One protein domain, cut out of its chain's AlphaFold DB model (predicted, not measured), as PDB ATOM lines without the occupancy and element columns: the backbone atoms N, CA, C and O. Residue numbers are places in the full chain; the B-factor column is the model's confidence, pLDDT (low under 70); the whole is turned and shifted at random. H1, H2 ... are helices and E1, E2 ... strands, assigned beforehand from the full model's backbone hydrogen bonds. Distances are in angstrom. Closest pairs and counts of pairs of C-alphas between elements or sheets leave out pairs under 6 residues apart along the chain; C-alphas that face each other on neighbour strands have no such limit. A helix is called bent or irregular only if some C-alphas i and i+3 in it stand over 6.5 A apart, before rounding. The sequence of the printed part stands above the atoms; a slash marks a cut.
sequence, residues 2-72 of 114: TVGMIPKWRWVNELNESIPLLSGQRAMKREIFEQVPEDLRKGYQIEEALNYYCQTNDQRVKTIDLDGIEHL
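This is residues 2 to 72 of the 114 residues of an uncharacterized protein of Candidatus Magasanikbacteria bacterium (UniProt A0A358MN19). A short parallel two-strand ribbon, E1 beside E2, has H1 at one end and the pair H2 and H3 at the other; residues 26 to 27 pair antiparallel with E1, and residues 14 to 19 stick out. The 71 printed residues, ordered E1, H1, H2, H3, E2, are mixed in class, under half in named elements; compact, radius of gyration of the C-alphas 12.5 A, spans 32 by 24 by 19 A.

E1, residues 2 to 5, begins at C-alpha 2 (141.628, 158.132, 144.552). H1, residues 7 to 14, is irregular: C-alphas 8 and 11 are 8.1 A apart. H2 is residues 30 to 34; H3, residues 45 to 56, measures 16.3 A. E2, residues 62 to 65, ends at C-alpha 65 (147.423, 153.836, 152.009).

E1 and E2, parallel at 31 degrees, with N 3 and O 62 2.8 A apart, form a strand-helix-strand unit, the three helices between them in the chain. H2 touches residues 50 to 54 of H3 alone; the closest C-alphas, of Phe 33 and Leu 50, are 7.0 A apart. H1 is apart from both. In H2 and H3 every O i to N i+4 pair is within hydrogen-bond range, in H1 2 of 4.

The farthest C-alphas, of Asn 57 and Leu 72, are 34.9 A apart. The printed part has no cut. The link H1 to H2 is long. pLDDT is under 70 in residues 7 to 22 and 69 to 72.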
ATOM      1  N   THR A   2     140.710 158.590 143.504       85.75
ATOM      2  CA  THR A   2     141.628 158.132 144.552       85.75
ATOM      3  C   THR A   2     141.160 156.775 145.064       85.75
ATOM      4  O   THR A   2     139.967 156.597 145.300       85.75
ATOM      5  N   VAL A   3     142.071 155.821 145.210       84.62
ATOM      6  CA  VAL A   3     141.809 154.458 145.678       84.62
ATOM      7  C   VAL A   3     142.530 154.271 147.005       84.62
ATOM      8  O   VAL A   3     143.736 154.481 147.082       84.62
ATOM      9  N   GLY A   4     141.788 153.921 148.048       83.25
ATOM     10  CA  GLY A   4     142.335 153.604 149.358       83.25
ATOM     11  C   GLY A   4     142.764 152.146 149.419       83.25
ATOM     12  O   GLY A   4     141.950 151.261 149.157       83.25
ATOM     13  N   MET A   5     144.018 151.882 149.765       76.31
ATOM     14  CA  MET A   5     144.563 150.536 149.911       76.31
ATOM     15  C   MET A   5     144.839 150.234 151.372       76.31
ATOM     16  O   MET A   5     145.200 151.104 152.157       76.31
ATOM     17  N   ILE A   6     144.668 148.968 151.734       75.19
ATOM     18  CA  ILE A   6     144.987 148.495 153.075       75.19
ATOM     19  C   ILE A   6     146.477 148.120 153.094       75.19
ATOM     20  O   ILE A   6     146.877 147.241 152.318       75.19
ATOM     21  N   PRO A   7     147.293 148.715 153.985       64.44
ATOM     22  CA  PRO A   7     148.756 148.613 153.939       64.44
ATOM     23  C   PRO A   7     149.280 147.175 154.071       64.44
ATOM     24  O   PRO A   7     150.323 146.836 153.515       64.44
ATOM     25  N   LYS A   8     148.514 146.273 154.705       64.44
ATOM     26  CA  LYS A   8     148.846 144.840 154.849       64.44
ATOM     27  C   LYS A   8     149.130 144.123 153.516       64.44
ATOM     28  O   LYS A   8     149.833 143.114 153.509       64.44
ATOM     29  N   TRP A   9     148.608 144.636 152.400       61.25
ATOM     30  CA  TRP A   9     148.748 144.044 151.063       61.25
ATOM     31  C   TRP A   9     149.609 144.879 150.106       61.25
ATOM     32  O   TRP A   9     149.597 144.631 148.904       61.25
ATOM     33  N   ARG A  10     150.369 145.859 150.613       61.94
ATOM     34  CA  ARG A  10     151.154 146.797 149.798       61.94
ATOM     35  C   ARG A  10     152.087 146.114 148.792       61.94
ATOM     36  O   ARG A  10     152.047 146.444 147.613       61.94
ATOM     37  N   TRP A  11     152.826 145.097 149.230       58.25
ATOM     38  CA  TRP A  11     153.736 144.319 148.378       58.25
ATOM     39  C   TRP A  11     153.007 143.533 147.277       58.25
ATOM     40  O   TRP A  11     153.520 143.395 146.170       58.25
ATOM     41  N   VAL A  12     151.784 143.056 147.544       60.53
ATOM     42  CA  VAL A  12     150.944 142.410 146.524       60.53
ATOM     43  C   VAL A  12     150.480 143.436 145.498       60.53
ATOM     44  O   VAL A  12     150.396 143.106 144.325       60.53
ATOM     45  N   ASN A  13     150.186 144.667 145.916       59.31
ATOM     46  CA  ASN A  13     149.669 145.714 145.034       59.31
ATOM     47  C   ASN A  13     150.757 146.336 144.147       59.31
ATOM     48  O   ASN A  13     150.490 146.620 142.985       59.31
ATOM     49  N   GLU A  14     151.975 146.509 144.669       60.03
ATOM     50  CA  GLU A  14     153.123 147.032 143.913       60.03
ATOM     51  C   GLU A  14     153.572 146.073 142.793       60.03
ATOM     52  O   GLU A  14     153.955 146.520 141.718       60.03
ATOM     53  N   LEU A  15     153.434 144.755 142.980       52.31
ATOM     54  CA  LEU A  15     153.709 143.748 141.939       52.31
ATOM     55  C   LEU A  15     152.613 143.659 140.860       52.31
ATOM     56  O   LEU A  15     152.748 142.915 139.887       52.31
ATOM     57  N   ASN A  16     151.511 144.386 141.035       54.06
ATOM     58  CA  ASN A  16     150.247 144.143 140.353       54.06
ATOM     59  C   ASN A  16     149.791 145.301 139.464       54.06
ATOM     60  O   ASN A  16     148.596 145.534 139.323       54.06
ATOM     61  N   GLU A  17     150.706 145.961 138.755       52.00
ATOM     62  CA  GLU A  17     150.341 146.928 137.699       52.00
ATOM     63  C   GLU A  17     149.391 146.327 136.636       52.00
ATOM     64  O   GLU A  17     148.631 147.035 135.973       52.00
ATOM     65  N   SER A  18     149.403 144.996 136.485       51.16
ATOM     66  CA  SER A  18     148.518 144.253 135.580       51.16
ATOM     67  C   SER A  18     147.202 143.782 136.206       51.16
ATOM     68  O   SER A  18     146.294 143.416 135.454       51.16
ATOM     69  N   ILE A  19     147.079 143.769 137.538       58.16
ATOM     70  CA  ILE A  19     145.833 143.393 138.213       58.16
ATOM     71  C   ILE A  19     145.037 144.664 138.480       58.16
ATOM     72  O   ILE A  19     145.577 145.668 138.942       58.16
ATOM     73  N   PRO A  20     143.741 144.657 138.167       61.53
ATOM     74  CA  PRO A  20     142.936 145.825 138.411       61.53
ATOM     75  C   PRO A  20     142.851 146.153 139.903       61.53
ATOM     76  O   PRO A  20     142.778 145.275 140.763       61.53
ATOM     77  N   LEU A  21     142.868 147.456 140.193       67.88
ATOM     78  CA  LEU A  21     142.750 148.003 141.540       67.88
ATOM     79  C   LEU A  21     141.365 147.663 142.093       67.88
ATOM     80  O   LEU A  21     140.407 148.413 141.870       67.88
ATOM     81  N   LEU A  22     141.293 146.521 142.773       68.38
ATOM     82  CA  LEU A  22     140.108 145.996 143.428       68.38
ATOM     83  C   LEU A  22     140.127 146.429 144.897       68.38
ATOM     84  O   LEU A  22     140.610 145.717 145.778       68.38
ATOM     85  N   SER A  23     139.664 147.649 145.139       74.25
ATOM     86  CA  SER A  23     139.419 148.159 146.481       74.25
ATOM     87  C   SER A  23     138.041 148.792 146.527       74.25
ATOM     88  O   SER A  23     137.727 149.703 145.755       74.25
ATOM     89  N   GLY A  24     137.249 148.361 147.507       73.00
ATOM     90  CA  GLY A  24     135.944 148.946 147.800       73.00
ATOM     91  C   GLY A  24     136.019 150.360 148.388       73.00
ATOM     92  O   GLY A  24     134.981 150.984 148.590       73.00
ATOM     93  N   GLN A  25     137.216 150.880 148.681       83.94
ATOM     94  CA  GLN A  25     137.409 152.212 149.257       83.94
ATOM     95  C   GLN A  25     137.956 153.158 148.193       83.94
ATOM     96  O   GLN A  25     139.121 153.073 147.804       83.94
ATOM     97  N   ARG A  26     137.107 154.052 147.676       86.81
ATOM     98  CA  ARG A  26     137.463 154.961 146.578       86.81
ATOM     99  C   ARG A  26     136.779 156.308 146.755       86.81
ATOM    100  O   ARG A  26     135.624 156.372 147.158       86.81
ATOM    101  N   ALA A  27     137.479 157.373 146.390       88.06
ATOM    102  CA  ALA A  27     136.931 158.717 146.307       88.06
ATOM    103  C   ALA A  27     137.011 159.213 144.861       88.06
ATOM    104  O   ALA A  27     138.067 159.187 144.219       88.06
ATOM    105  N   MET A  28     135.886 159.670 144.322       88.38
ATOM    106  CA  MET A  28     135.812 160.189 142.962       88.38
ATOM    107  C   MET A  28     134.710 161.227 142.814       88.38
ATOM    108  O   MET A  28     133.799 161.302 143.634       88.38
ATOM    109  N   LYS A  29     134.798 162.022 141.744       88.81
ATOM    110  CA  LYS A  29     133.711 162.917 141.352       88.81
ATOM    111  C   LYS A  29     132.494 162.092 140.942       88.81
ATOM    112  O   LYS A  29     132.643 161.085 140.250       88.81
ATOM    113  N   ARG A  30     131.307 162.566 141.319       89.25
ATOM    114  CA  ARG A  30     130.026 161.944 140.967       89.25
ATOM    115  C   ARG A  30     129.862 161.764 139.457       89.25
ATOM    116  O   ARG A  30     129.451 160.697 139.025       89.25
ATOM    117  N   GLU A  31     130.277 162.759 138.680       89.19
ATOM    118  CA  GLU A  31     130.249 162.734 137.212       89.19
ATOM    119  C   GLU A  31     130.905 161.467 136.645       89.19
ATOM    120  O   GLU A  31     130.356 160.826 135.764       89.19
ATOM    121  N   ILE A  32     132.043 161.040 137.203       86.38
ATOM    122  CA  ILE A  32     132.770 159.847 136.741       86.38
ATOM    123  C   ILE A  32     131.963 158.570 137.029       86.38
ATOM    124  O   ILE A  32     131.971 157.630 136.241       86.38
ATOM    125  N   PHE A  33     131.256 158.529 138.160       87.06
ATOM    126  CA  PHE A  33     130.417 157.392 138.532       87.06
ATOM    127  C   PHE A  33     129.174 157.277 137.642       87.06
ATOM    128  O   PHE A  33     128.787 156.178 137.245       87.06
ATOM    129  N   GLU A  34     128.562 158.410 137.299       88.69
ATOM    130  CA  GLU A  34     127.364 158.455 136.456       88.69
ATOM    131  C   GLU A  34     127.633 158.003 135.018       88.69
ATOM    132  O   GLU A  34     126.749 157.433 134.385       88.69
ATOM    133  N   GLN A  35     128.869 158.161 134.541       87.44
ATOM    134  CA  GLN A  35     129.299 157.732 133.207       87.44
ATOM    135  C   GLN A  35     129.442 156.210 133.070       87.44
ATOM    136  O   GLN A  35     129.496 155.689 131.958       87.44
ATOM    137  N   VAL A  36     129.496 155.473 134.184       85.69
ATOM    138  CA  VAL A  36     129.515 154.008 134.151       85.69
ATOM    139  C   VAL A  36     128.089 153.478 133.948       85.69
ATOM    140  O   VAL A  36     127.224 153.798 134.771       85.69
ATOM    141  N   PRO A  37     127.835 152.637 132.923       83.69
ATOM    142  CA  PRO A  37     126.534 152.006 132.693       83.69
ATOM    143  C   PRO A  37     126.031 151.233 133.914       83.69
ATOM    144  O   PRO A  37     126.812 150.551 134.580       83.69
ATOM    145  N   GLU A  38     124.723 151.279 134.184       85.00
ATOM    146  CA  GLU A  38     124.128 150.616 135.356       85.00
ATOM    147  C   GLU A  38     124.376 149.105 135.395       85.00
ATOM    148  O   GLU A  38     124.590 148.536 136.468       85.00
ATOM    149  N   ASP A  39     124.439 148.459 134.231       81.62
ATOM    150  CA  ASP A  39     124.722 147.028 134.119       81.62
ATOM    151  C   ASP A  39     126.101 146.645 134.657       81.62
ATOM    152  O   ASP A  39     126.274 145.540 135.176       81.62
ATOM    153  N   LEU A  40     127.058 147.575 134.596       80.06
ATOM    154  CA  LEU A  40     128.415 147.403 135.104       80.06
ATOM    155  C   LEU A  40     128.560 147.852 136.562       80.06
ATOM    156  O   LEU A  40     129.608 147.630 137.159       80.06
ATOM    157  N   ARG A  41     127.519 148.416 137.192       81.12
ATOM    158  CA  ARG A  41     127.554 148.858 138.600       81.12
ATOM    159  C   ARG A  41     127.377 147.718 139.618       81.12
ATOM    160  O   ARG A  41     127.030 147.962 140.772       81.12
ATOM    161  N   LYS A  42     127.598 146.459 139.221       81.12
ATOM    162  CA  LYS A  42     127.299 145.268 140.036       81.12
ATOM    163  C   LYS A  42     128.559 144.542 140.506       81.12
ATOM    164  O   LYS A  42     129.372 144.077 139.709       81.12
ATOM    165  N   GLY A  43     128.666 144.339 141.821       79.00
ATOM    166  CA  GLY A  43     129.775 143.596 142.432       79.00
ATOM    167  C   GLY A  43     131.133 144.174 142.031       79.00
ATOM    168  O   GLY A  43     131.268 145.382 141.900       79.00
ATOM    169  N   TYR A  44     132.119 143.316 141.771       76.12
ATOM    170  CA  TYR A  44     133.466 143.748 141.375       76.12
ATOM    171  C   TYR A  44     133.536 144.406 139.986       76.12
ATOM    172  O   TYR A  44     134.543 145.018 139.660       76.12
ATOM    173  N   GLN A  45     132.481 144.329 139.163       79.56
ATOM    174  CA  GLN A  45     132.483 144.914 137.813       79.56
ATOM    175  C   GLN A  45     132.512 146.444 137.844       79.56
ATOM    176  O   GLN A  45     133.023 147.067 136.915       79.56
ATOM    177  N   ILE A  46     132.000 147.052 138.918       85.62
ATOM    178  CA  ILE A  46     131.955 148.510 139.034       85.62
ATOM    179  C   ILE A  46     133.350 149.093 139.205       85.62
ATOM    180  O   ILE A  46     133.697 150.080 138.569       85.62
ATOM    181  N   GLU A  47     134.176 148.450 140.023       84.06
ATOM    182  CA  GLU A  47     135.546 148.873 140.304       84.06
ATOM    183  C   GLU A  47     136.386 148.888 139.022       84.06
ATOM    184  O   GLU A  47     137.136 149.828 138.755       84.06
ATOM    185  N   GLU A  48     136.163 147.886 138.181       79.75
ATOM    186  CA  GLU A  48     136.763 147.745 136.861       79.75
ATOM    187  C   GLU A  48     136.296 148.787 135.868       79.75
ATOM    188  O   GLU A  48     137.114 149.404 135.191       79.75
ATOM    189  N   ALA A  49     134.984 148.995 135.776       84.31
ATOM    190  CA  ALA A  49     134.422 149.969 134.859       84.31
ATOM    191  C   ALA A  49     134.912 151.384 135.200       84.31
ATOM    192  O   ALA A  49     135.255 152.149 134.301       84.31
ATOM    193  N   LEU A  50     135.034 151.706 136.492       86.44
ATOM    194  CA  LEU A  50     135.584 152.978 136.963       86.44
ATOM    195  C   LEU A  50     137.085 153.104 136.660       86.44
ATOM    196  O   LEU A  50     137.530 154.173 136.237       86.44
ATOM    197  N   ASN A  51     137.867 152.030 136.838       83.12
ATOM    198  CA  ASN A  51     139.279 151.986 136.437       83.12
ATOM    199  C   ASN A  51     139.442 152.210 134.929       83.12
ATOM    200  O   ASN A  51     140.219 153.072 134.519       83.12
ATOM    201  N   TYR A  52     138.692 151.462 134.117       81.50
ATOM    202  CA  TYR A  52     138.730 151.549 132.661       81.50
ATOM    203  C   TYR A  52     138.336 152.943 132.183       81.50
ATOM    204  O   TYR A  52     139.083 153.548 131.424       81.50
ATOM    205  N   TYR A  53     137.231 153.494 132.693       85.81
ATOM    206  CA  TYR A  53     136.792 154.844 132.349       85.81
ATOM    207  C   TYR A  53     137.856 155.893 132.694       85.81
ATOM    208  O   TYR A  53     138.132 156.780 131.887       85.81
ATOM    209  N   CYS A  54     138.486 155.798 133.870       83.75
ATOM    210  CA  CYS A  54     139.553 156.731 134.226       83.75
ATOM    211  C   CYS A  54     140.767 156.588 133.295       83.75
ATOM    212  O   CYS A  54     141.332 157.600 132.893       83.75
ATOM    213  N   GLN A  55     141.131 155.357 132.918       81.12
ATOM    214  CA  GLN A  55     142.240 155.076 132.004       81.12
ATOM    215  C   GLN A  55     141.960 155.538 130.565       81.12
ATOM    216  O   GLN A  55     142.878 155.984 129.890       81.12
ATOM    217  N   THR A  56     140.720 155.448 130.075       81.69
ATOM    218  CA  THR A  56     140.371 155.879 128.710       81.69
ATOM    219  C   THR A  56     140.158 157.378 128.558       81.69
ATOM    220  O   THR A  56     140.195 157.863 127.437       81.69
ATOM    221  N   ASN A  57     139.900 158.095 129.653       83.38
ATOM    222  CA  ASN A  57     139.627 159.537 129.648       83.38
ATOM    223  C   ASN A  57     140.780 160.356 130.263       83.38
ATOM    224  O   ASN A  57     140.539 161.454 130.773       83.38
ATOM    225  N   ASP A  58     141.993 159.786 130.306       80.81
ATOM    226  CA  ASP A  58     143.216 160.387 130.869       80.81
ATOM    227  C   ASP A  58     143.027 161.007 132.269       80.81
ATOM    228  O   ASP A  58     143.664 161.988 132.665       80.81
ATOM    229  N   GLN A  59     142.128 160.424 133.067       83.25
ATOM    230  CA  GLN A  59     141.850 160.892 134.419       83.25
ATOM    231  C   GLN A  59     142.910 160.351 135.376       83.25
ATOM    232  O   GLN A  59     143.144 159.145 135.458       83.25
ATOM    233  N   ARG A  60     143.495 161.227 136.201       81.12
ATOM    234  CA  ARG A  60     144.476 160.797 137.209       81.12
ATOM    235  C   ARG A  60     143.856 159.825 138.216       81.12
ATOM    236  O   ARG A  60     142.911 160.179 138.929       81.12
ATOM    237  N   VAL A  61     144.438 158.630 138.319       81.56
ATOM    238  CA  VAL A  61     144.163 157.651 139.378       81.56
ATOM    239  C   VAL A  61     145.317 157.682 140.375       81.56
ATOM    240  O   VAL A  61     146.472 157.562 139.981       81.56
ATOM    241  N   LYS A  62     145.019 157.902 141.659       82.06
ATOM    242  CA  LYS A  62     146.009 157.878 142.745       82.06
ATOM    243  C   LYS A  62     145.650 156.805 143.756       82.06
ATOM    244  O   LYS A  62     144.477 156.636 144.077       82.06
ATOM    245  N   THR A  63     146.662 156.152 144.293       79.69
ATOM    246  CA  THR A  63     146.523 155.155 145.350       79.69
ATOM    247  C   THR A  63     147.029 155.766 146.653       79.69
ATOM    248  O   THR A  63     148.101 156.368 146.657       79.69
ATOM    249  N   ILE A  64     146.246 155.679 147.726       82.31
ATOM    250  CA  ILE A  64     146.633 156.124 149.070       82.31
ATOM    251  C   ILE A  64     146.548 154.943 150.027       82.31
ATOM    252  O   ILE A  64     145.606 154.157 149.940       82.31
ATOM    253  N   ASP A  65     147.505 154.825 150.939       79.00
ATOM    254  CA  ASP A  65     147.423 153.836 152.009       79.00
ATOM    255  C   ASP A  65     146.518 154.368 153.121       79.00
ATOM    256  O   ASP A  65     146.598 155.531 153.520       79.00
ATOM    257  N   LEU A  66     145.605 153.518 153.581       78.75
ATOM    258  CA  LEU A  66     144.699 153.816 154.678       78.75
ATOM    259  C   LEU A  66     145.208 153.129 155.941       78.75
ATOM    260  O   LEU A  66     144.854 151.987 156.248       78.75
ATOM    261  N   ASP A  67     146.070 153.848 156.652       70.75
ATOM    262  CA  ASP A  67     146.648 153.399 157.911       70.75
ATOM    263  C   ASP A  67     145.574 153.280 159.003       70.75
ATOM    264  O   ASP A  67     144.654 154.092 159.105       70.75
ATOM    265  N   GLY A  68     145.673 152.228 159.818       70.38
ATOM    266  CA  GLY A  68     144.734 151.959 160.914       70.38
ATOM    267  C   GLY A  68     143.445 151.228 160.519       70.38
ATOM    268  O   GLY A  68     142.633 150.930 161.393       70.38
ATOM    269  N   ILE A  69     143.249 150.885 159.238       68.44
ATOM    270  CA  ILE A  69     142.122 150.045 158.810       68.44
ATOM    271  C   ILE A  69     142.561 148.582 158.734       68.44
ATOM    272  O   ILE A  69     143.238 148.163 157.795       68.44
ATOM    273  N   GLU A  70     142.112 147.765 159.685       61.97
ATOM    274  CA  GLU A  70     142.239 146.311 159.590       61.97
ATOM    275  C   GLU A  70     140.993 145.698 158.945       61.97
ATOM    276  O   GLU A  70     139.866 145.845 159.424       61.97
ATOM    277  N   HIS A  71     141.183 144.964 157.844       62.78
ATOM    278  CA  HIS A  71     140.104 144.159 157.289       62.78
ATOM    279  C   HIS A  71     139.902 142.922 158.166       62.78
ATOM    280  O   HIS A  71     140.699 141.981 158.122       62.78
ATOM    281  N   LEU A  72     138.821 142.909 158.949       58.56
ATOM    282  CA  LEU A  72     138.379 141.704 159.639       58.56
ATOM    283  C   LEU A  72     138.067 140.636 158.586       58.56
ATOM    284  O   LEU A  72     137.110 140.757 157.817       58.56
TER     285      LEU A  72